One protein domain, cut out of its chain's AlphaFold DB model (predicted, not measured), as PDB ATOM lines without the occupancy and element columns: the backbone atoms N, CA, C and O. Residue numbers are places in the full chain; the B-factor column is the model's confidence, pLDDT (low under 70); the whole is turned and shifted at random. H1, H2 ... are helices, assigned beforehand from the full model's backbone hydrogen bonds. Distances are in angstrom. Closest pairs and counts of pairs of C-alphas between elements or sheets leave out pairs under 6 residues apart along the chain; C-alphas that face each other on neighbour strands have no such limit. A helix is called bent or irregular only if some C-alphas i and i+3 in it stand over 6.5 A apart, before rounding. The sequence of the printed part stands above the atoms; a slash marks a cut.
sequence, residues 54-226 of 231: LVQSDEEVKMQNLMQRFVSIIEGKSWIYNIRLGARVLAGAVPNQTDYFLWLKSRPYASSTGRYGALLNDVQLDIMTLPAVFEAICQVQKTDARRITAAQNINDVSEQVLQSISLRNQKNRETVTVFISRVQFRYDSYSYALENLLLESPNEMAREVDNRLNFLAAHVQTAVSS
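Overview. This is residues 54 to 226 of the 231 residues of an uncharacterized protein of hydrothermal vent metagenome (UniProt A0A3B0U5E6). The model is a long helical hairpin, H6 running back along the bent H5, with H7 folding back beside H6 and H5a at the end away from the hairpin's tip. H1 packs on H5b and H6 partway along, while H4 crosses H6 near the H7 end, with H2 on H4 and small H3 beyond. The tip, residues 153 to 160, sticks out. The printed part has 173 residues and seven named helices, H1 to H7 in chain order, with no named strand, and its class is all helix. It is loose, with a radius of gyration of the C-alphas of 19.7 A, and elongated, spanning 68 by 35 by 22 A.

Arrangement. Begin at the hub, H6, residues 159 to 200. By its hydrogen bonds H5, residues 112 to 153, was assigned as one helix, but it is bent: C-alphas 128 and 131 are 6.9 A apart, and its arms H5a, residues 112 to 128, and H5b, residues 131 to 153, stand at a shallow tilt of 27 degrees. H5b and H6 form a helical hairpin; H6 touches H5b with residues 162 to 176 alone, closest at the C-alphas of Asp 144 and Asn 169, 6.2 A. H7, residues 206 to 224, touches H6 in a second hairpin, closest at the C-alphas of Ile 180 and Ala 223, 5.7 A. H7 also touches H5a, closest at the C-alphas of Leu 120 and Val 209, 5.3 A. H1, residues 58 to 71, touches H5b at a steep tilt of 39 degrees, closest at the C-alphas of Met 63 and Ala 136, 4.9 A. These five helices or arms, H1, H5a, H5b, H6 and H7, form a bundle, a group of helices set together. H4, residues 98 to 106, touches residues 189 to 196 alone of H6, at a steep tilt of 56 degrees; the closest C-alphas are those of Phe 101 and Ala 193, 4.7 A. H2, residues 79 to 84, touches H4, closest at the C-alphas of Ile 83 and Asp 99, 6.3 A. H3, residues 87 to 90, touches no helix. Every O i to N i+4 pair is within hydrogen-bond range in H2, H4, H5a, H5b, H6 and H7; in H1 it is 8 of 10, and H3 is too short for such a pair.

Along the chain. Find C-alpha 58 at (138.342, 116.354, 181.130), where H1 begins; it is irregular, but only just, with C-alphas 66 and 69 6.7 A apart. H5a is 24.6 A long and H5b 33.4 A. From C-alpha 159 at (126.990, 125.099, 160.924), H6 runs 61.3 A. H7 runs 25.8 A to C-alpha 224 at (133.470, 138.423, 191.157).

Size, cuts and confidence. The farthest C-alphas, Ala 110 and Asn 155, are 68.5 A apart. The printed part has no cut and no long link. Look for pLDDT under 70 at residues 72 to 78, 82 to 87 and 89.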
ATOM      1  N   LEU A  54     128.760 118.659 171.853       77.56
ATOM      2  CA  LEU A  54     130.196 118.428 171.951       77.56
ATOM      3  C   LEU A  54     130.514 117.569 173.170       77.56
ATOM      4  O   LEU A  54     130.035 117.830 174.279       77.56
ATOM      5  N   VAL A  55     131.404 116.600 172.961       82.88
ATOM      6  CA  VAL A  55     131.932 115.776 174.041       82.88
ATOM      7  C   VAL A  55     132.536 116.674 175.116       82.88
ATOM      8  O   VAL A  55     133.313 117.595 174.845       82.88
ATOM      9  N   GLN A  56     132.167 116.378 176.358       85.56
ATOM     10  CA  GLN A  56     132.723 117.037 177.522       85.56
ATOM     11  C   GLN A  56     134.215 116.722 177.664       85.56
ATOM     12  O   GLN A  56     134.613 115.564 177.690       85.56
ATOM     13  N   SER A  57     135.023 117.769 177.786       90.31
ATOM     14  CA  SER A  57     136.453 117.664 178.080       90.31
ATOM     15  C   SER A  57     136.716 117.273 179.533       90.31
ATOM     16  O   SER A  57     135.911 117.558 180.426       90.31
ATOM     17  N   ASP A  58     137.886 116.690 179.782       91.75
ATOM     18  CA  ASP A  58     138.342 116.354 181.130       91.75
ATOM     19  C   ASP A  58     138.474 117.608 182.013       91.75
ATOM     20  O   ASP A  58     138.165 117.561 183.208       91.75
ATOM     21  N   GLU A  59     138.853 118.755 181.437       93.12
ATOM     22  CA  GLU A  59     138.906 120.038 182.144       93.12
ATOM     23  C   GLU A  59     137.519 120.474 182.636       93.12
ATOM     24  O   GLU A  59     137.378 120.910 183.779       93.12
ATOM     25  N   GLU A  60     136.480 120.309 181.811       91.69
ATOM     26  CA  GLU A  60     135.096 120.617 182.191       91.69
ATOM     27  C   GLU A  60     134.592 119.668 183.285       91.69
ATOM     28  O   GLU A  60     133.959 120.124 184.238       91.69
ATOM     29  N   VAL A  61     134.897 118.362 183.202       90.75
ATOM     30  CA  VAL A  61     134.574 117.399 184.277       90.75
ATOM     31  C   VAL A  61     135.257 117.805 185.581       90.75
ATOM     32  O   VAL A  61     134.619 117.853 186.636       90.75
ATOM     33  N   LYS A  62     136.552 118.132 185.526       91.81
ATOM     34  CA  LYS A  62     137.325 118.562 186.694       91.81
ATOM     35  C   LYS A  62     136.746 119.836 187.308       91.81
ATOM     36  O   LYS A  62     136.541 119.873 188.521       91.81
ATOM     37  N   MET A  63     136.449 120.849 186.490       94.12
ATOM     38  CA  MET A  63     135.827 122.100 186.932       94.12
ATOM     39  C   MET A  63     134.502 121.825 187.652       94.12
ATOM     40  O   MET A  63     134.317 122.269 188.786       94.12
ATOM     41  N   GLN A  64     133.613 121.039 187.041       89.75
ATOM     42  CA  GLN A  64     132.314 120.705 187.627       89.75
ATOM     43  C   GLN A  64     132.457 119.953 188.954       89.75
ATOM     44  O   GLN A  64     131.789 120.314 189.922       89.75
ATOM     45  N   ASN A  65     133.354 118.965 189.033       87.94
ATOM     46  CA  ASN A  65     133.597 118.189 190.253       87.94
ATOM     47  C   ASN A  65     134.081 119.061 191.416       87.94
ATOM     48  O   ASN A  65     133.601 118.911 192.538       87.94
ATOM     49  N   LEU A  66     134.995 119.998 191.158       90.94
ATOM     50  CA  LEU A  66     135.492 120.912 192.189       90.94
ATOM     51  C   LEU A  66     134.415 121.919 192.626       90.94
ATOM     52  O   LEU A  66     134.296 122.236 193.811       90.94
ATOM     53  N   MET A  67     133.576 122.378 191.691       90.12
ATOM     54  CA  MET A  67     132.467 123.295 191.974       90.12
ATOM     55  C   MET A  67     131.327 122.665 192.780       90.12
ATOM     56  O   MET A  67     130.543 123.409 193.376       90.12
ATOM     57  N   GLN A  68     131.226 121.330 192.839       83.12
ATOM     58  CA  GLN A  68     130.150 120.624 193.549       83.12
ATOM     59  C   GLN A  68     129.954 121.160 194.971       83.12
ATOM     60  O   GLN A  68     128.831 121.453 195.366       83.12
ATOM     61  N   ARG A  69     131.039 121.418 195.715       84.31
ATOM     62  CA  ARG A  69     130.970 121.976 197.078       84.31
ATOM     63  C   ARG A  69     130.131 123.261 197.179       84.31
ATOM     64  O   ARG A  69     129.484 123.492 198.204       84.31
ATOM     65  N   PHE A  70     130.169 124.101 196.149       85.62
ATOM     66  CA  PHE A  70     129.537 125.421 196.118       85.62
ATOM     67  C   PHE A  70     128.167 125.392 195.445       85.62
ATOM     68  O   PHE A  70     127.237 126.074 195.880       85.62
ATOM     69  N   VAL A  71     128.043 124.614 194.370       76.88
ATOM     70  CA  VAL A  71     126.875 124.638 193.486       76.88
ATOM     71  C   VAL A  71     125.842 123.585 193.876       76.88
ATOM     72  O   VAL A  71     124.633 123.844 193.767       76.88
ATOM     73  N   SER A  72     126.290 122.421 194.347       65.19
ATOM     74  CA  SER A  72     125.444 121.240 194.430       65.19
ATOM     75  C   SER A  72     124.782 121.006 195.781       65.19
ATOM     76  O   SER A  72     125.110 121.583 196.820       65.19
ATOM     77  N   ILE A  73     123.775 120.140 195.703       50.94
ATOM     78  CA  ILE A  73     122.882 119.689 196.765       50.94
ATOM     79  C   ILE A  73     123.323 118.262 197.144       50.94
ATOM     80  O   ILE A  73     122.496 117.362 197.197       50.94
ATOM     81  N   ILE A  74     124.628 118.003 197.324       42.09
ATOM     82  CA  ILE A  74     125.071 116.668 197.764       42.09
ATOM     83  C   ILE A  74     124.493 116.392 199.159       42.09
ATOM     84  O   ILE A  74     124.659 117.192 200.089       42.09
ATOM     85  N   GLU A  75     123.788 115.266 199.270       43.12
ATOM     86  CA  GLU A  75     122.942 114.923 200.410       43.12
ATOM     87  C   GLU A  75     123.690 114.842 201.749       43.12
ATOM     88  O   GLU A  75     124.840 114.410 201.856       43.12
ATOM     89  N   GLY A  76     122.998 115.252 202.813       46.41
ATOM     90  CA  GLY A  76     123.268 114.820 204.187       46.41
ATOM     91  C   GLY A  76     124.421 115.494 204.937       46.41
ATOM     92  O   GLY A  76     124.474 115.363 206.160       46.41
ATOM     93  N   LYS A  77     125.326 116.237 204.277       52.72
ATOM     94  CA  LYS A  77     126.476 116.875 204.968       52.72
ATOM     95  C   LYS A  77     126.743 118.346 204.645       52.72
ATOM     96  O   LYS A  77     127.449 118.994 205.410       52.72
ATOM     97  N   SER A  78     126.187 118.896 203.564       65.38
ATOM     98  CA  SER A  78     126.363 120.320 203.241       65.38
ATOM     99  C   SER A  78     125.338 121.187 203.984       65.38
ATOM    100  O   SER A  78     124.147 120.869 204.022       65.38
ATOM    101  N   TRP A  79     125.755 122.309 204.570       74.19
ATOM    102  CA  TRP A  79     124.810 123.263 205.166       74.19
ATOM    103  C   TRP A  79     123.884 123.871 204.096       74.19
ATOM    104  O   TRP A  79     122.692 124.037 204.338       74.19
ATOM    105  N   ILE A  80     124.387 124.074 202.868       73.12
ATOM    106  CA  ILE A  80     123.590 124.524 201.712       73.12
ATOM    107  C   ILE A  80     122.494 123.511 201.374       73.12
ATOM    108  O   ILE A  80     121.372 123.906 201.061       73.12
ATOM    109  N   TYR A  81     122.798 122.212 201.461       72.12
ATOM    110  CA  TYR A  81     121.806 121.151 201.278       72.12
ATOM    111  C   TYR A  81     120.663 121.288 202.292       72.12
ATOM    112  O   TYR A  81     119.496 121.325 201.914       72.12
ATOM    113  N   ASN A  82     121.008 121.441 203.574       67.81
ATOM    114  CA  ASN A  82     120.025 121.572 204.651       67.81
ATOM    115  C   ASN A  82     119.157 122.827 204.505       67.81
ATOM    116  O   ASN A  82     117.965 122.768 204.779       67.81
ATOM    117  N   ILE A  83     119.725 123.944 204.046       69.69
ATOM    118  CA  ILE A  83     118.946 125.160 203.780       69.69
ATOM    119  C   ILE A  83     117.989 124.953 202.613       69.69
ATOM    120  O   ILE A  83     116.817 125.301 202.725       69.69
ATOM    121  N   ARG A  84     118.456 124.366 201.503       66.50
ATOM    122  CA  ARG A  84     117.615 124.150 200.315       66.50
ATOM    123  C   ARG A  84     116.469 123.167 200.564       66.50
ATOM    124  O   ARG A  84     115.434 123.296 199.925       66.50
ATOM    125  N   LEU A  85     116.638 122.230 201.494       66.56
ATOM    126  CA  LEU A  85     115.565 121.351 201.972       66.56
ATOM    127  C   LEU A  85     114.856 121.869 203.229       66.56
ATOM    128  O   LEU A  85     113.984 121.194 203.772       66.56
ATOM    129  N   GLY A  86     115.212 123.058 203.711       65.44
ATOM    130  CA  GLY A  86     114.530 123.685 204.830       65.44
ATOM    131  C   GLY A  86     113.081 123.991 204.459       65.44
ATOM    132  O   GLY A  86     112.797 124.409 203.337       65.44
ATOM    133  N   ALA A  87     112.163 123.837 205.418       62.66
ATOM    134  CA  ALA A  87     110.725 124.035 205.205       62.66
ATOM    135  C   ALA A  87     110.389 125.373 204.518       62.66
ATOM    136  O   ALA A  87     109.479 125.432 203.699       62.66
ATOM    137  N   ARG A  88     111.167 126.432 204.795       73.88
ATOM    138  CA  ARG A  88     111.033 127.748 204.155       73.88
ATOM    139  C   ARG A  88     111.250 127.684 202.640       73.88
ATOM    140  O   ARG A  88     110.450 128.221 201.883       73.88
ATOM    141  N   VAL A  89     112.319 127.020 202.203       69.50
ATOM    142  CA  VAL A  89     112.676 126.897 200.781       69.50
ATOM    143  C   VAL A  89     111.744 125.917 200.074       69.50
ATOM    144  O   VAL A  89     111.293 126.200 198.968       69.50
ATOM    145  N   LEU A  90     111.353 124.828 200.744       71.75
ATOM    146  CA  LEU A  90     110.313 123.920 200.243       71.75
ATOM    147  C   LEU A  90     108.950 124.614 200.084       71.75
ATOM    148  O   LEU A  90     108.176 124.249 199.204       71.75
ATOM    149  N   ALA A  91     108.674 125.643 200.889       71.69
ATOM    150  CA  ALA A  91     107.499 126.504 200.769       71.69
ATOM    151  C   ALA A  91     107.665 127.651 199.743       71.69
ATOM    152  O   ALA A  91     106.823 128.543 199.684       71.69
ATOM    153  N   GLY A  92     108.735 127.646 198.939       71.81
ATOM    154  CA  GLY A  92     108.952 128.597 197.844       71.81
ATOM    155  C   GLY A  92     109.793 129.828 198.192       71.81
ATOM    156  O   GLY A  92     109.940 130.713 197.350       71.81
ATOM    157  N   ALA A  93     110.369 129.917 199.394       76.44
ATOM    158  CA  ALA A  93     111.267 131.021 199.719       76.44
ATOM    159  C   ALA A  93     112.648 130.860 199.073       76.44
ATOM    160  O   ALA A  93     113.199 129.764 198.975       76.44
ATOM    161  N   VAL A  94     113.255 131.989 198.716       76.19
ATOM    162  CA  VAL A  94     114.634 132.026 198.226       76.19
ATOM    163  C   VAL A  94     115.603 131.988 199.416       76.19
ATOM    164  O   VAL A  94     115.434 132.792 200.341       76.19
ATOM    165  N   PRO A  95     116.622 131.101 199.412       79.62
ATOM    166  CA  PRO A  95     117.677 131.116 200.421       79.62
ATOM    167  C   PRO A  95     118.319 132.500 200.567       79.62
ATOM    168  O   PRO A  95     118.593 133.162 199.567       79.62
ATOM    169  N   ASN A  96     118.584 132.929 201.798       86.00
ATOM    170  CA  ASN A  96     119.265 134.190 202.095       86.00
ATOM    171  C   ASN A  96     120.376 133.986 203.144       86.00
ATOM    172  O   ASN A  96     120.519 132.902 203.710       86.00
ATOM    173  N   GLN A  97     121.163 135.028 203.406       87.12
ATOM    174  CA  GLN A  97     122.342 134.967 204.274       87.12
ATOM    175  C   GLN A  97     122.036 134.546 205.724       87.12
ATOM    176  O   GLN A  97     122.898 134.010 206.419       87.12
ATOM    177  N   THR A  98     120.794 134.725 206.183       90.50
ATOM    178  CA  THR A  98     120.390 134.378 207.555       90.50
ATOM    179  C   THR A  98     120.268 132.871 207.772       90.50
ATOM    180  O   THR A  98     120.412 132.383 208.895       90.50
ATOM    181  N   ASP A  99     120.040 132.115 206.697       87.12
ATOM    182  CA  ASP A  99     119.715 130.695 206.770       87.12
ATOM    183  C   ASP A  99     120.891 129.862 207.321       87.12
ATOM    184  O   ASP A  99     120.669 128.883 208.037       87.12
ATOM    185  N   TYR A 100     122.145 130.263 207.065       91.62
ATOM    186  CA  TYR A 100     123.321 129.590 207.635       91.62
ATOM    187  C   TYR A 100     123.399 129.749 209.153       91.62
ATOM    188  O   TYR A 100     123.635 128.780 209.873       91.62
ATOM    189  N   PHE A 101     123.149 130.957 209.653       93.00
ATOM    190  CA  PHE A 101     123.113 131.217 211.086       93.00
ATOM    191  C   PHE A 101     121.990 130.430 211.774       93.00
ATOM    192  O   PHE A 101     122.213 129.789 212.802       93.00
ATOM    193  N   LEU A 102     120.795 130.403 211.175       90.19
ATOM    194  CA  LEU A 102     119.679 129.595 211.676       90.19
ATOM    195  C   LEU A 102     120.013 128.097 211.674       90.19
ATOM    196  O   LEU A 102     119.669 127.387 212.622       90.19
ATOM    197  N   TRP A 103     120.726 127.619 210.653       87.88
ATOM    198  CA  TRP A 103     121.244 126.256 210.614       87.88
ATOM    199  C   TRP A 103     122.267 125.994 211.729       87.88
ATOM    200  O   TRP A 103     122.131 125.006 212.445       87.88
ATOM    201  N   LEU A 104     123.232 126.887 211.968       90.44
ATOM    202  CA  LEU A 104     124.162 126.764 213.099       90.44
ATOM    203  C   LEU A 104     123.426 126.742 214.448       90.44
ATOM    204  O   LEU A 104     123.815 126.017 215.363       90.44
ATOM    205  N   LYS A 105     122.342 127.505 214.599       90.25
ATOM    206  CA  LYS A 105     121.547 127.497 215.832       90.25
ATOM    207  C   LYS A 105     120.743 126.219 216.030       90.25
ATOM    208  O   LYS A 105     120.579 125.797 217.173       90.25
ATOM    209  N   SER A 106     120.238 125.614 214.955       87.75
ATOM    210  CA  SER A 106     119.409 124.403 215.039       87.75
ATOM    211  C   SER A 106     120.210 123.150 215.392       87.75
ATOM    212  O   SER A 106     119.650 122.151 215.843       87.75
ATOM    213  N   ARG A 107     121.532 123.192 215.208       86.31
ATOM    214  CA  ARG A 107     122.438 122.084 215.507       86.31
ATOM    215  C   ARG A 107     122.737 122.003 217.013       86.31
ATOM    216  O   ARG A 107     122.995 123.027 217.652       86.31
ATOM    217  N   PRO A 108     122.772 120.787 217.591       86.75
ATOM    218  CA  PRO A 108     123.181 120.611 218.976       86.75
ATOM    219  C   PRO A 108     124.696 120.831 219.096       86.75
ATOM    220  O   PRO A 108     125.490 120.052 218.570       86.75
ATOM    221  N   TYR A 109     125.095 121.886 219.804       88.31
ATOM    222  CA  TYR A 109     126.482 122.140 220.192       88.31
ATOM    223  C   TYR A 109     126.590 122.149 221.715       88.31
ATOM    224  O   TYR A 109     125.749 122.738 222.391       88.31
ATOM    225  N   ALA A 110     127.642 121.528 222.249       84.81
ATOM    226  CA  ALA A 110     127.892 121.488 223.691       84.81
ATOM    227  C   ALA A 110     128.287 122.860 224.276       84.81
ATOM    228  O   ALA A 110     128.177 123.073 225.478       84.81
ATOM    229  N   SER A 111     128.764 123.785 223.436       88.69
ATOM    230  CA  SER A 111     129.210 125.121 223.836       88.69
ATOM    231  C   SER A 111     129.162 126.107 222.667       88.69
ATOM    232  O   SER A 111     129.065 125.705 221.502       88.69
ATOM    233  N   SER A 112     129.279 127.406 222.965       87.94
ATOM    234  CA  SER A 112     129.437 128.445 221.939       87.94
ATOM    235  C   SER A 112     130.698 128.231 221.102       87.94
ATOM    236  O   SER A 112     130.635 128.349 219.882       87.94
ATOM    237  N   THR A 113     131.796 127.784 221.721       92.25
ATOM    238  CA  THR A 113     133.032 127.361 221.042       92.25
ATOM    239  C   THR A 113     132.748 126.370 219.903       92.25
ATOM    240  O   THR A 113     133.291 126.512 218.814       92.25
ATOM    241  N   GLY A 114     131.826 125.420 220.087       93.75
ATOM    242  CA  GLY A 114     131.446 124.484 219.022       93.75
ATOM    243  C   GLY A 114     130.871 125.158 217.766       93.75
ATOM    244  O   GLY A 114     131.201 124.753 216.653       93.75
ATOM    245  N   ARG A 115     130.058 126.212 217.927       94.38
ATOM    246  CA  ARG A 115     129.461 126.959 216.801       94.38
ATOM    247  C   ARG A 115     130.506 127.755 216.030       94.38
ATOM    248  O   ARG A 115     130.563 127.658 214.810       94.38
ATOM    249  N   TYR A 116     131.356 128.492 216.745       96.94
ATOM    250  CA  TYR A 116     132.460 129.234 216.133       96.94
ATOM    251  C   TYR A 116     133.452 128.294 215.438       96.94
ATOM    252  O   TYR A 116     133.893 128.591 214.335       96.94
ATOM    253  N   GLY A 117     133.752 127.134 216.034       95.81
ATOM    254  CA  GLY A 117     134.600 126.117 215.412       95.81
ATOM    255  C   GLY A 117     134.004 125.545 214.122       95.81
ATOM    256  O   GLY A 117     134.726 125.352 213.147       95.81
ATOM    257  N   ALA A 118     132.685 125.326 214.077       94.31
ATOM    258  CA  ALA A 118     132.001 124.896 212.857       94.31
ATOM    259  C   ALA A 118     132.062 125.965 211.752       94.31
ATOM    260  O   ALA A 118     132.426 125.644 210.622       94.31
ATOM    261  N   LEU A 119     131.781 127.229 212.096       95.94
ATOM    262  CA  LEU A 119     131.904 128.357 211.170       95.94
ATOM    263  C   LEU A 119     133.339 128.504 210.643       95.94
ATOM    264  O   LEU A 119     133.542 128.599 209.434       95.94
ATOM    265  N   LEU A 120     134.340 128.443 211.526       97.44
ATOM    266  CA  LEU A 120     135.750 128.503 211.144       97.44
ATOM    267  C   LEU A 120     136.116 127.396 210.149       97.44
ATOM    268  O   LEU A 120     136.739 127.668 209.124       97.44
ATOM    269  N   ASN A 121     135.710 126.158 210.434       95.81
ATOM    270  CA  ASN A 121     135.978 125.012 209.572       95.81
ATOM    271  C   ASN A 121     135.330 125.170 208.187       95.81
ATOM    272  O   ASN A 121     135.958 124.879 207.170       95.81
ATOM    273  N   ASP A 122     134.089 125.650 208.127       94.69
ATOM    274  CA  ASP A 122     133.396 125.869 206.857       94.69
ATOM    275  C   ASP A 122     134.092 126.933 205.992       94.69
ATOM    276  O   ASP A 122     134.302 126.693 204.798       94.69
ATOM    277  N   VAL A 123     134.516 128.049 206.600       97.00
ATOM    278  CA  VAL A 123     135.300 129.111 205.943       97.00
ATOM    279  C   VAL A 123     136.643 128.571 205.442       97.00
ATOM    280  O   VAL A 123     137.008 128.789 204.287       97.00
ATOM    281  N   GLN A 124     137.374 127.829 206.277       97.06
ATOM    282  CA  GLN A 124     138.677 127.262 205.914       97.06
ATOM    283  C   GLN A 124     138.578 126.284 204.744       97.06
ATOM    284  O   GLN A 124     139.385 126.347 203.818       97.06
ATOM    285  N   LEU A 125     137.574 125.409 204.751       94.38
ATOM    286  CA  LEU A 125     137.359 124.472 203.653       94.38
ATOM    287  C   LEU A 125     137.055 125.198 202.336       94.38
ATOM    288  O   LEU A 125     137.498 124.743 201.281       94.38
ATOM    289  N   ASP A 126     136.328 126.315 202.374       95.56
ATOM    290  CA  ASP A 126     136.079 127.122 201.177       95.56
ATOM    291  C   ASP A 126     137.376 127.751 200.661       95.56
ATOM    292  O   ASP A 126     137.704 127.562 199.490       95.56
ATOM    293  N   ILE A 127     138.164 128.384 201.537       97.50
ATOM    294  CA  ILE A 127     139.481 128.951 201.198       97.50
ATOM    295  C   ILE A 127     140.391 127.895 200.563       97.50
ATOM    296  O   ILE A 127     140.995 128.146 199.528       97.50
ATOM    297  N   MET A 128     140.463 126.692 201.138       96.19
ATOM    298  CA  MET A 128     141.311 125.615 200.613       96.19
ATOM    299  C   MET A 128     140.849 125.090 199.248       96.19
ATOM    300  O   MET A 128     141.660 124.566 198.486       96.19
ATOM    301  N   THR A 129     139.557 125.202 198.932       94.50
ATOM    302  CA  THR A 129     138.988 124.659 197.691       94.50
ATOM    303  C   THR A 129     139.088 125.653 196.529       94.50
ATOM    304  O   THR A 129     139.305 125.242 195.388       94.50
ATOM    305  N   LEU A 130     138.939 126.955 196.799       96.56
ATOM    306  CA  LEU A 130     138.820 127.995 195.768       96.56
ATOM    307  C   LEU A 130     139.996 128.055 194.774       96.56
ATOM    308  O   LEU A 130     139.707 128.091 193.577       96.56
ATOM    309  N   PRO A 131     141.279 127.972 195.183       97.25
ATOM    310  CA  PRO A 131     142.398 128.018 194.237       97.25
ATOM    311  C   PRO A 131     142.327 126.924 193.163       97.25
ATOM    312  O   PRO A 131     142.499 127.187 191.975       97.25
ATOM    313  N   ALA A 132     141.991 125.691 193.558       96.81
ATOM    314  CA  ALA A 132     141.862 124.583 192.615       96.81
ATOM    315  C   ALA A 132     140.676 124.778 191.655       96.81
ATOM    316  O   ALA A 132     140.760 124.394 190.487       96.81
ATOM    317  N   VAL A 133     139.577 125.374 192.136       96.75
ATOM    318  CA  VAL A 133     138.426 125.720 191.290       96.75
ATOM    319  C   VAL A 133     138.811 126.795 190.276       96.75
ATOM    320  O   VAL A 133     138.495 126.642 189.101       96.75
ATOM    321  N   PHE A 134     139.513 127.851 190.699       98.31
ATOM    322  CA  PHE A 134     139.935 128.946 189.818       98.31
ATOM    323  C   PHE A 134     140.843 128.448 188.696       98.31
ATOM    324  O   PHE A 134     140.577 128.722 187.526       98.31
ATOM    325  N   GLU A 135     141.825 127.610 189.026       97.94
ATOM    326  CA  GLU A 135     142.684 126.991 188.018       97.94
ATOM    327  C   GLU A 135     141.872 126.135 187.032       97.94
ATOM    328  O   GLU A 135     142.064 126.224 185.820       97.94
ATOM    329  N   ALA A 136     140.910 125.341 187.514       97.56
ATOM    330  CA  ALA A 136     140.065 124.536 186.634       97.56
ATOM    331  C   ALA A 136     139.190 125.395 185.703       97.56
ATOM    332  O   ALA A 136     139.080 125.076 184.519       97.56
ATOM    333  N   ILE A 137     138.629 126.506 186.196       98.12
ATOM    334  CA  ILE A 137     137.899 127.474 185.362       98.12
ATOM    335  C   ILE A 137     138.821 128.048 184.286       98.12
ATOM    336  O   ILE A 137     138.446 128.085 183.114       98.12
ATOM    337  N   CYS A 138     140.037 128.453 184.658       98.31
ATOM    338  CA  CYS A 138     141.010 128.976 183.706       98.31
ATOM    339  C   CYS A 138     141.338 127.954 182.602       98.31
ATOM    340  O   CYS A 138     141.425 128.307 181.424       98.31
ATOM    341  N   GLN A 139     141.488 126.673 182.951       98.19
ATOM    342  CA  GLN A 139     141.744 125.627 181.959       98.19
ATOM    343  C   GLN A 139     140.561 125.421 181.011       98.19
ATOM    344  O   GLN A 139     140.777 125.335 179.804       98.19
ATOM    345  N   VAL A 140     139.321 125.448 181.506       97.44
ATOM    346  CA  VAL A 140     138.126 125.394 180.647       97.44
ATOM    347  C   VAL A 140     138.067 126.594 179.700       97.44
ATOM    348  O   VAL A 140     137.867 126.407 178.505       97.44
ATOM    349  N   GLN A 141     138.348 127.810 180.179       97.06
ATOM    350  CA  GLN A 141     138.413 129.004 179.324       97.06
ATOM    351  C   GLN A 141     139.466 128.866 178.211       97.06
ATOM    352  O   GLN A 141     139.216 129.225 177.059       97.06
ATOM    353  N   LYS A 142     140.639 128.298 178.527       97.00
ATOM    354  CA  LYS A 142     141.680 127.993 177.531       97.00
ATOM    355  C   LYS A 142     141.229 126.918 176.542       97.00
ATOM    356  O   LYS A 142     141.575 126.999 175.365       97.00
ATOM    357  N   THR A 143     140.504 125.902 176.997       96.06
ATOM    358  CA  THR A 143     139.947 124.851 176.135       96.06
ATOM    359  C   THR A 143     138.893 125.424 175.188       96.06
ATOM    360  O   THR A 143     138.964 125.172 173.986       96.06
ATOM    361  N   ASP A 144     137.994 126.276 175.678       95.56
ATOM    362  CA  ASP A 144     136.987 126.968 174.865       95.56
ATOM    363  C   ASP A 144     137.642 127.864 173.800       95.56
ATOM    364  O   ASP A 144     137.274 127.810 172.624       95.56
ATOM    365  N   ALA A 145     138.689 128.615 174.164       95.56
ATOM    366  CA  ALA A 145     139.463 129.418 173.214       95.56
ATOM    367  C   ALA A 145     140.152 128.559 172.134       95.56
ATOM    368  O   ALA A 145     140.154 128.914 170.950       95.56
ATOM    369  N   ARG A 146     140.705 127.399 172.520       95.38
ATOM    370  CA  ARG A 146     141.308 126.440 171.582       95.38
ATOM    371  C   ARG A 146     140.277 125.847 170.625       95.38
ATOM    372  O   ARG A 146     140.575 125.748 169.439       95.38
ATOM    373  N   ARG A 147     139.071 125.514 171.097       92.88
ATOM    374  CA  ARG A 147     137.968 125.020 170.247       92.88
ATOM    375  C   ARG A 147     137.565 126.047 169.192       92.88
ATOM    376  O   ARG A 147     137.456 125.694 168.023       92.88
ATOM    377  N   ILE A 148     137.403 127.313 169.587       92.81
ATOM    378  CA  ILE A 148     137.079 128.407 168.654       92.81
ATOM    379  C   ILE A 148     138.187 128.558 167.606       92.81
ATOM    380  O   ILE A 148     137.906 128.600 166.412       92.81
ATOM    381  N   THR A 149     139.445 128.585 168.049       95.12
ATOM    382  CA  THR A 149     140.597 128.704 167.144       95.12
ATOM    383  C   THR A 149     140.664 127.520 166.178       95.12
ATOM    384  O   THR A 149     140.890 127.709 164.989       95.12
ATOM    385  N   ALA A 150     140.436 126.292 166.650       92.19
ATOM    386  CA  ALA A 150     140.425 125.106 165.798       92.19
ATOM    387  C   ALA A 150     139.321 125.182 164.732       92.19
ATOM    388  O   ALA A 150     139.595 124.942 163.559       92.19
ATOM    389  N   ALA A 151     138.108 125.590 165.114       91.19
ATOM    390  CA  ALA A 151     136.989 125.737 164.184       91.19
ATOM    391  C   ALA A 151     137.255 126.774 163.080       91.19
ATOM    392  O   ALA A 151     136.794 126.601 161.960       91.19
ATOM    393  N   GLN A 152     138.034 127.819 163.367       91.12
ATOM    394  CA  GLN A 152     138.426 128.825 162.373       91.12
ATOM    395  C   GLN A 152     139.466 128.322 161.359       91.12
ATOM    396  O   GLN A 152     139.604 128.918 160.296       91.12
ATOM    397  N   ASN A 153     140.214 127.262 161.684       91.69
ATOM    398  CA  ASN A 153     141.312 126.749 160.857       91.69
ATOM    399  C   ASN A 153     140.952 125.475 160.073       91.69
ATOM    400  O   ASN A 153     141.760 125.003 159.273       91.69
ATOM    401  N   ILE A 154     139.777 124.891 160.309       91.38
ATOM    402  CA  ILE A 154     139.291 123.720 159.575       91.38
ATOM    403  C   ILE A 154     138.495 124.204 158.360       91.38
ATOM    404  O   ILE A 154     137.567 125.000 158.495       91.38
ATOM    405  N   ASN A 155     138.840 123.701 157.173       82.94
ATOM    406  CA  ASN A 155     138.025 123.906 155.976       82.94
ATOM    407  C   ASN A 155     136.729 123.087 156.108       82.94
ATOM    408  O   ASN A 155     136.787 121.918 156.484       82.94
ATOM    409  N   ASP A 156     135.585 123.699 155.796       85.56
ATOM    410  CA  ASP A 156     134.249 123.079 155.806       85.56
ATOM    411  C   ASP A 156     133.748 122.566 157.175       85.56
ATOM    412  O   ASP A 156     133.206 121.465 157.293       85.56
ATOM    413  N   VAL A 157     133.865 123.375 158.237       86.00
ATOM    414  CA  VAL A 157     133.139 123.107 159.497       86.00
ATOM    415  C   VAL A 157     131.639 123.318 159.284       86.00
ATOM    416  O   VAL A 157     131.214 124.383 158.835       86.00
ATOM    417  N   SER A 158     130.822 122.324 159.642       88.38
ATOM    418  CA  SER A 158     129.368 122.437 159.523       88.38
ATOM    419  C   SER A 158     128.789 123.479 160.486       88.38
ATOM    420  O   SER A 158     129.287 123.685 161.598       88.38
ATOM    421  N   GLU A 159     127.685 124.114 160.087       87.50
ATOM    422  CA  GLU A 159     126.990 125.099 160.924       87.50
ATOM    423  C   GLU A 159     126.541 124.493 162.262       87.50
ATOM    424  O   GLU A 159     126.648 125.139 163.304       87.50
ATOM    425  N   GLN A 160     126.126 123.225 162.258       84.75
ATOM    426  CA  GLN A 160     125.736 122.497 163.465       84.75
ATOM    427  C   GLN A 160     126.896 122.407 164.465       84.75
ATOM    428  O   GLN A 160     126.705 122.656 165.651       84.75
ATOM    429  N   VAL A 161     128.119 122.119 164.002       86.31
ATOM    430  CA  VAL A 161     129.298 122.056 164.880       86.31
ATOM    431  C   VAL A 161     129.615 123.433 165.469       86.31
ATOM    432  O   VAL A 161     129.911 123.536 166.660       86.31
ATOM    433  N   LEU A 162     129.501 124.505 164.679       88.69
ATOM    434  CA  LEU A 162     129.692 125.876 165.169       88.69
ATOM    435  C   LEU A 162     128.652 126.256 166.236       88.69
ATOM    436  O   LEU A 162     129.006 126.851 167.260       88.69
ATOM    437  N   GLN A 163     127.388 125.870 166.037       88.56
ATOM    438  CA  GLN A 163     126.327 126.053 167.029       88.56
ATOM    439  C   GLN A 163     126.632 125.281 168.320       88.56
ATOM    440  O   GLN A 163     126.548 125.858 169.406       88.56
ATOM    441  N   SER A 164     127.082 124.027 168.226       87.62
ATOM    442  CA  SER A 164     127.449 123.224 169.396       87.62
ATOM    443  C   SER A 164     128.633 123.804 170.178       87.62
ATOM    444  O   SER A 164     128.605 123.803 171.410       87.62
ATOM    445  N   ILE A 165     129.645 124.366 169.500       90.44
ATOM    446  CA  ILE A 165     130.744 125.106 170.154       90.44
ATOM    447  C   ILE A 165     130.195 126.310 170.926       90.44
ATOM    448  O   ILE A 165     130.542 126.511 172.092       90.44
ATOM    449  N   SER A 166     129.316 127.097 170.302       89.12
ATOM    450  CA  SER A 166     128.707 128.272 170.932       89.12
ATOM    451  C   SER A 166     127.901 127.908 172.187       89.12
ATOM    452  O   SER A 166     128.120 128.492 173.253       89.12
ATOM    453  N   LEU A 167     127.029 126.898 172.085       88.38
ATOM    454  CA  LEU A 167     126.194 126.415 173.188       88.38
ATOM    455  C   LEU A 167     127.031 125.874 174.348       88.38
ATOM    456  O   LEU A 167     126.755 126.176 175.509       88.38
ATOM    457  N   ARG A 168     128.095 125.116 174.056       88.81
ATOM    458  CA  ARG A 168     128.989 124.586 175.091       88.81
ATOM    459  C   ARG A 168     129.710 125.705 175.844       88.81
ATOM    460  O   ARG A 168     129.697 125.719 177.073       88.81
ATOM    461  N   ASN A 169     130.249 126.685 175.118       91.12
ATOM    462  CA  ASN A 169     130.886 127.858 175.716       91.12
ATOM    463  C   ASN A 169     129.895 128.655 176.582       91.12
ATOM    464  O   ASN A 169     130.252 129.143 177.655       91.12
ATOM    465  N   GLN A 170     128.640 128.788 176.141       89.88
ATOM    466  CA  GLN A 170     127.585 129.416 176.934       89.88
ATOM    467  C   GLN A 170     127.317 128.645 178.233       89.88
ATOM    468  O   GLN A 170     127.366 129.247 179.304       89.88
ATOM    469  N   LYS A 171     127.133 127.323 178.160       88.06
ATOM    470  CA  LYS A 171     126.927 126.443 179.324       88.06
ATOM    471  C   LYS A 171     128.075 126.537 180.334       88.06
ATOM    472  O   LYS A 171     127.834 126.606 181.544       88.06
ATOM    473  N   ASN A 172     129.321 126.608 179.862       92.88
ATOM    474  CA  ASN A 172     130.492 126.814 180.718       92.88
ATOM    475  C   ASN A 172     130.441 128.178 181.428       92.88
ATOM    476  O   ASN A 172     130.597 128.238 182.649       92.88
ATOM    477  N   ARG A 173     130.145 129.268 180.703       93.12
ATOM    478  CA  ARG A 173     130.000 130.619 181.287       93.12
ATOM    479  C   ARG A 173     128.871 130.703 182.313       93.12
ATOM    480  O   ARG A 173     129.047 131.316 183.366       93.12
ATOM    481  N   GLU A 174     127.731 130.083 182.035       88.12
ATOM    482  CA  GLU A 174     126.595 130.025 182.960       88.12
ATOM    483  C   GLU A 174     126.966 129.261 184.234       88.12
ATOM    484  O   GLU A 174     126.708 129.736 185.340       88.12
ATOM    485  N   THR A 175     127.661 128.130 184.094       86.88
ATOM    486  CA  THR A 175     128.157 127.340 185.232       86.88
ATOM    487  C   THR A 175     129.084 128.171 186.126       86.88
ATOM    488  O   THR A 175     128.902 128.206 187.345       86.88
ATOM    489  N   VAL A 176     130.035 128.900 185.530       94.38
ATOM    490  CA  VAL A 176     130.934 129.818 186.252       94.38
ATOM    491  C   VAL A 176     130.153 130.951 186.926       94.38
ATOM    492  O   VAL A 176     130.409 131.263 188.086       94.38
ATOM    493  N   THR A 177     129.157 131.525 186.249       91.56
ATOM    494  CA  THR A 177     128.304 132.593 186.803       91.56
ATOM    495  C   THR A 177     127.548 132.118 188.043       91.56
ATOM    496  O   THR A 177     127.537 132.793 189.077       91.56
ATOM    497  N   VAL A 178     126.962 130.919 187.979       86.31
ATOM    498  CA  VAL A 178     126.317 130.295 189.137       86.31
ATOM    499  C   VAL A 178     127.336 130.104 190.255       86.31
ATOM    500  O   VAL A 178     127.062 130.509 191.381       86.31
ATOM    501  N   PHE A 179     128.516 129.553 189.969       93.00
ATOM    502  CA  PHE A 179     129.574 129.388 190.966       93.00
ATOM    503  C   PHE A 179     129.942 130.708 191.667       93.00
ATOM    504  O   PHE A 179     129.914 130.743 192.897       93.00
ATOM    505  N   ILE A 180     130.187 131.796 190.926       95.62
ATOM    506  CA  ILE A 180     130.498 133.124 191.492       95.62
ATOM    507  C   ILE A 180     129.400 133.563 192.469       95.62
ATOM    508  O   ILE A 180     129.691 133.917 193.612       95.62
ATOM    509  N   SER A 181     128.129 133.456 192.060       89.38
ATOM    510  CA  SER A 181     126.996 133.812 192.927       89.38
ATOM    511  C   SER A 181     126.955 132.978 194.214       89.38
ATOM    512  O   SER A 181     126.586 133.478 195.276       89.38
ATOM    513  N   ARG A 182     127.362 131.702 194.151       89.25
ATOM    514  CA  ARG A 182     127.398 130.813 195.317       89.25
ATOM    515  C   ARG A 182     128.559 131.130 196.244       89.25
ATOM    516  O   ARG A 182     128.366 131.051 197.450       89.25
ATOM    517  N   VAL A 183     129.724 131.498 195.725       94.31
ATOM    518  CA  VAL A 183     130.862 131.920 196.555       94.31
ATOM    519  C   VAL A 183     130.513 133.191 197.332       94.31
ATOM    520  O   VAL A 183     130.671 133.204 198.552       94.31
ATOM    521  N   GLN A 184     129.940 134.196 196.661       94.56
ATOM    522  CA  GLN A 184     129.466 135.424 197.311       94.56
ATOM    523  C   GLN A 184     128.429 135.119 198.401       94.56
ATOM    524  O   GLN A 184     128.593 135.518 199.548       94.56
ATOM    525  N   PHE A 185     127.406 134.326 198.069       92.19
ATOM    526  CA  PHE A 185     126.352 133.951 199.013       92.19
ATOM    527  C   PHE A 185     126.896 133.292 200.288       92.19
ATOM    528  O   PHE A 185     126.385 133.531 201.383       92.19
ATOM    529  N   ARG A 186     127.920 132.441 200.163       93.75
ATOM    530  CA  ARG A 186     128.545 131.782 201.316       93.75
ATOM    531  C   ARG A 186     129.295 132.783 202.184       93.75
ATOM    532  O   ARG A 186     129.095 132.759 203.392       93.75
ATOM    533  N   TYR A 187     130.078 133.677 201.580       97.12
ATOM    534  CA  TYR A 187     130.739 134.759 202.309       97.12
ATOM    535  C   TYR A 187     129.728 135.608 203.092       97.12
ATOM    536  O   TYR A 187     129.868 135.738 204.306       97.12
ATOM    537  N   ASP A 188     128.654 136.070 202.445       96.44
ATOM    538  CA  ASP A 188     127.622 136.889 203.095       96.44
ATOM    539  C   ASP A 188     126.956 136.141 204.263       96.44
ATOM    540  O   ASP A 188     126.711 136.706 205.329       96.44
ATOM    541  N   SER A 189     126.697 134.843 204.079       96.00
ATOM    542  CA  SER A 189     126.118 133.970 205.105       96.00
ATOM    543  C   SER A 189     127.043 133.774 206.309       96.00
ATOM    544  O   SER A 189     126.581 133.722 207.451       96.00
ATOM    545  N   TYR A 190     128.350 133.658 206.071       97.94
ATOM    546  CA  TYR A 190     129.349 133.492 207.122       97.94
ATOM    547  C   TYR A 190     129.591 134.780 207.903       97.94
ATOM    548  O   TYR A 190     129.626 134.733 209.133       97.94
ATOM    549  N   SER A 191     129.684 135.918 207.212       98.25
ATOM    550  CA  SER A 191     129.787 137.241 207.835       98.25
ATOM    551  C   SER A 191     128.571 137.522 208.717       98.25
ATOM    552  O   SER A 191     128.723 137.814 209.902       98.25
ATOM    553  N   TYR A 192     127.360 137.289 208.193       97.88
ATOM    554  CA  TYR A 192     126.127 137.424 208.970       97.88
ATOM    555  C   TYR A 192     126.124 136.524 210.217       97.88
ATOM    556  O   TYR A 192     125.734 136.950 211.307       97.88
ATOM    557  N   ALA A 193     126.562 135.268 210.082       97.44
ATOM    558  CA  ALA A 193     126.624 134.349 211.211       97.44
ATOM    559  C   ALA A 193     127.642 134.775 212.271       97.44
ATOM    560  O   ALA A 193     127.333 134.656 213.454       97.44
ATOM    561  N   LEU A 194     128.817 135.284 211.885       98.38
ATOM    562  CA  LEU A 194     129.809 135.786 212.838       98.38
ATOM    563  C   LEU A 194     129.248 136.954 213.660       98.38
ATOM    564  O   LEU A 194     129.318 136.924 214.889       98.38
ATOM    565  N   GLU A 195     128.648 137.944 212.996       98.00
ATOM    566  CA  GLU A 195     128.048 139.111 213.652       98.00
ATOM    567  C   GLU A 195     126.962 138.702 214.654       98.00
ATOM    568  O   GLU A 195     126.946 139.157 215.798       98.00
ATOM    569  N   ASN A 196     126.076 137.784 214.265       97.50
ATOM    570  CA  ASN A 196     124.988 137.349 215.138       97.50
ATOM    571  C   ASN A 196     125.466 136.418 216.264       97.50
ATOM    572  O   ASN A 196     124.932 136.470 217.371       97.50
ATOM    573  N   LEU A 197     126.500 135.602 216.033       96.38
ATOM    574  CA  LEU A 197     127.132 134.832 217.105       96.38
ATOM    575  C   LEU A 197     127.783 135.750 218.146       96.38
ATOM    576  O   LEU A 197     127.715 135.434 219.333       96.38
ATOM    577  N   LEU A 198     128.362 136.882 217.736       96.75
ATOM    578  CA  LEU A 198     128.916 137.877 218.658       96.75
ATOM    579  C   LEU A 198     127.836 138.522 219.531       96.75
ATOM    580  O   LEU A 198     128.085 138.770 220.708       96.75
ATOM    581  N   LEU A 199     126.637 138.743 218.987       95.94
ATOM    582  CA  LEU A 199     125.495 139.248 219.753       95.94
ATOM    583  C   LEU A 199     124.958 138.214 220.755       95.94
ATOM    584  O   LEU A 199     124.630 138.569 221.884       95.94
ATOM    585  N   GLU A 200     124.859 136.941 220.361       92.75
ATOM    586  CA  GLU A 200     124.284 135.891 221.216       92.75
ATOM    587  C   GLU A 200     125.260 135.350 222.264       92.75
ATOM    588  O   GLU A 200     124.866 135.016 223.382       92.75
ATOM    589  N   SER A 201     126.528 135.187 221.893       92.38
ATOM    590  CA  SER A 201     127.559 134.608 222.746       92.38
ATOM    591  C   SER A 201     128.945 135.055 222.277       92.38
ATOM    592  O   SER A 201     129.569 134.383 221.444       92.38
ATOM    593  N   PRO A 202     129.462 136.169 222.821       93.50
ATOM    594  CA  PRO A 202     130.826 136.605 222.559       93.50
ATOM    595  C   PRO A 202     131.844 135.498 222.868       93.50
ATOM    596  O   PRO A 202     131.765 134.832 223.903       93.50
ATOM    597  N   ASN A 203     132.808 135.301 221.969       95.25
ATOM    598  CA  ASN A 203     133.856 134.291 222.104       95.25
ATOM    599  C   ASN A 203     135.162 134.787 221.462       95.25
ATOM    600  O   ASN A 203     135.137 135.444 220.424       95.25
ATOM    601  N   GLU A 204     136.309 134.443 222.048       94.62
ATOM    602  CA  GLU A 204     137.632 134.844 221.546       94.62
ATOM    603  C   GLU A 204     137.943 134.327 220.131       94.62
ATOM    604  O   GLU A 204     138.635 135.002 219.365       94.62
ATOM    605  N   MET A 205     137.366 133.183 219.740       96.12
ATOM    606  CA  MET A 205     137.534 132.613 218.400       96.12
ATOM    607  C   MET A 205     136.916 133.472 217.295       96.12
ATOM    608  O   MET A 205     137.260 133.282 216.130       96.12
ATOM    609  N   ALA A 206     136.067 134.449 217.630       97.06
ATOM    610  CA  ALA A 206     135.544 135.409 216.665       97.06
ATOM    611  C   ALA A 206     136.661 136.111 215.880       97.06
ATOM    612  O   ALA A 206     136.539 136.279 214.673       97.06
ATOM    613  N   ARG A 207     137.784 136.445 216.538       97.31
ATOM    614  CA  ARG A 207     138.945 137.079 215.887       97.31
ATOM    615  C   ARG A 207     139.572 136.188 214.820       97.31
ATOM    616  O   ARG A 207     140.016 136.665 213.784       97.31
ATOM    617  N   GLU A 208     139.639 134.891 215.092       97.75
ATOM    618  CA  GLU A 208     140.214 133.925 214.161       97.75
ATOM    619  C   GLU A 208     139.287 133.691 212.962       97.75
ATOM    620  O   GLU A 208     139.757 133.653 211.823       97.75
ATOM    621  N   VAL A 209     137.975 133.604 213.206       98.19
ATOM    622  CA  VAL A 209     136.965 133.538 212.142       98.19
ATOM    623  C   VAL A 209     137.017 134.789 211.267       98.19
ATOM    624  O   VAL A 209     137.101 134.652 210.051       98.19
ATOM    625  N   ASP A 210     137.031 135.981 211.868       98.44
ATOM    626  CA  ASP A 210     137.119 137.265 211.161       98.44
ATOM    627  C   ASP A 210     138.357 137.325 210.253       98.44
ATOM    628  O   ASP A 210     138.256 137.569 209.050       98.44
ATOM    629  N   ASN A 211     139.525 136.950 210.788       98.38
ATOM    630  CA  ASN A 211     140.749 136.848 209.999       98.38
ATOM    631  C   ASN A 211     140.577 135.925 208.787       98.38
ATOM    632  O   ASN A 211     141.019 136.265 207.692       98.38
ATOM    633  N   ARG A 212     139.945 134.754 208.946       98.50
ATOM    634  CA  ARG A 212     139.715 133.834 207.819       98.50
ATOM    635  C   ARG A 212     138.651 134.334 206.850       98.50
ATOM    636  O   ARG A 212     138.820 134.130 205.651       98.50
ATOM    637  N   LEU A 213     137.642 135.066 207.306       98.56
ATOM    638  CA  LEU A 213     136.718 135.756 206.409       98.56
ATOM    639  C   LEU A 213     137.427 136.797 205.546       98.56
ATOM    640  O   LEU A 213     137.114 136.882 204.364       98.56
ATOM    641  N   ASN A 214     138.431 137.504 206.068       98.44
ATOM    642  CA  ASN A 214     139.238 138.427 205.261       98.44
ATOM    643  C   ASN A 214     140.023 137.706 204.149       98.44
ATOM    644  O   ASN A 214     140.071 138.189 203.016       98.44
ATOM    645  N   PHE A 215     140.576 136.516 204.417       98.06
ATOM    646  CA  PHE A 215     141.185 135.687 203.365       98.06
ATOM    647  C   PHE A 215     140.152 135.200 202.340       98.06
ATOM    648  O   PHE A 215     140.405 135.239 201.136       98.06
ATOM    649  N   LEU A 216     138.971 134.771 202.795       98.38
ATOM    650  CA  LEU A 216     137.889 134.367 201.899       98.38
ATOM    651  C   LEU A 216     137.412 135.540 201.026       98.38
ATOM    652  O   LEU A 216     137.183 135.344 199.835       98.38
ATOM    653  N   ALA A 217     137.320 136.750 201.579       98.50
ATOM    654  CA  ALA A 217     136.919 137.958 200.862       98.50
ATOM    655  C   ALA A 217     137.839 138.257 199.669       98.50
ATOM    656  O   ALA A 217     137.356 138.622 198.599       98.50
ATOM    657  N   ALA A 218     139.150 138.033 199.809       97.81
ATOM    658  CA  ALA A 218     140.088 138.170 198.696       97.81
ATOM    659  C   ALA A 218     139.748 137.203 197.547       97.81
ATOM    660  O   ALA A 218     139.669 137.618 196.392       97.81
ATOM    661  N   HIS A 219     139.451 135.936 197.853       97.94
ATOM    662  CA  HIS A 219     139.023 134.976 196.832       97.94
ATOM    663  C   HIS A 219     137.650 135.310 196.232       97.94
ATOM    664  O   HIS A 219     137.440 135.114 195.036       97.94
ATOM    665  N   VAL A 220     136.713 135.829 197.032       98.06
ATOM    666  CA  VAL A 220     135.415 136.315 196.539       98.06
ATOM    667  C   VAL A 220     135.635 137.439 195.522       98.06
ATOM    668  O   VAL A 220     135.061 137.394 194.436       98.06
ATOM    669  N   GLN A 221     136.524 138.391 195.815       97.81
ATOM    670  CA  GLN A 221     136.858 139.484 194.903       97.81
ATOM    671  C   GLN A 221     137.472 138.977 193.589       97.81
ATOM    672  O   GLN A 221     137.096 139.441 192.508       97.81
ATOM    673  N   THR A 222     138.369 137.992 193.655       97.44
ATOM    674  CA  THR A 222     138.900 137.303 192.469       97.44
ATOM    675  C   THR A 222     137.782 136.666 191.640       97.44
ATOM    676  O   THR A 222     137.731 136.839 190.422       97.44
ATOM    677  N   ALA A 223     136.846 135.967 192.289       96.75
ATOM    678  CA  ALA A 223     135.735 135.314 191.606       96.75
ATOM    679  C   ALA A 223     134.785 136.326 190.944       96.75
ATOM    680  O   ALA A 223     134.448 136.176 189.772       96.75
ATOM    681  N   VAL A 224     134.387 137.384 191.659       96.44
ATOM    682  CA  VAL A 224     133.470 138.423 191.157       96.44
ATOM    683  C   VAL A 224     134.094 139.223 190.012       96.44
ATOM    684  O   VAL A 224     133.410 139.547 189.045       96.44
ATOM    685  N   SER A 225     135.403 139.481 190.065       96.56
ATOM    686  CA  SER A 225     136.140 140.103 188.955       96.56
ATOM    687  C   SER A 225     136.409 139.152 187.780       96.56
ATOM    688  O   SER A 225     136.951 139.579 186.762       96.56
ATOM    689  N   SER A 226     136.010 137.877 187.890       94.44
ATOM    690  CA  SER A 226     136.253 136.822 186.898       94.44
ATOM    691  C   SER A 226     137.735 136.625 186.542       94.44
ATOM    692  O   SER A 226     138.067 136.178 185.443       94.44
TER     693      SER A 226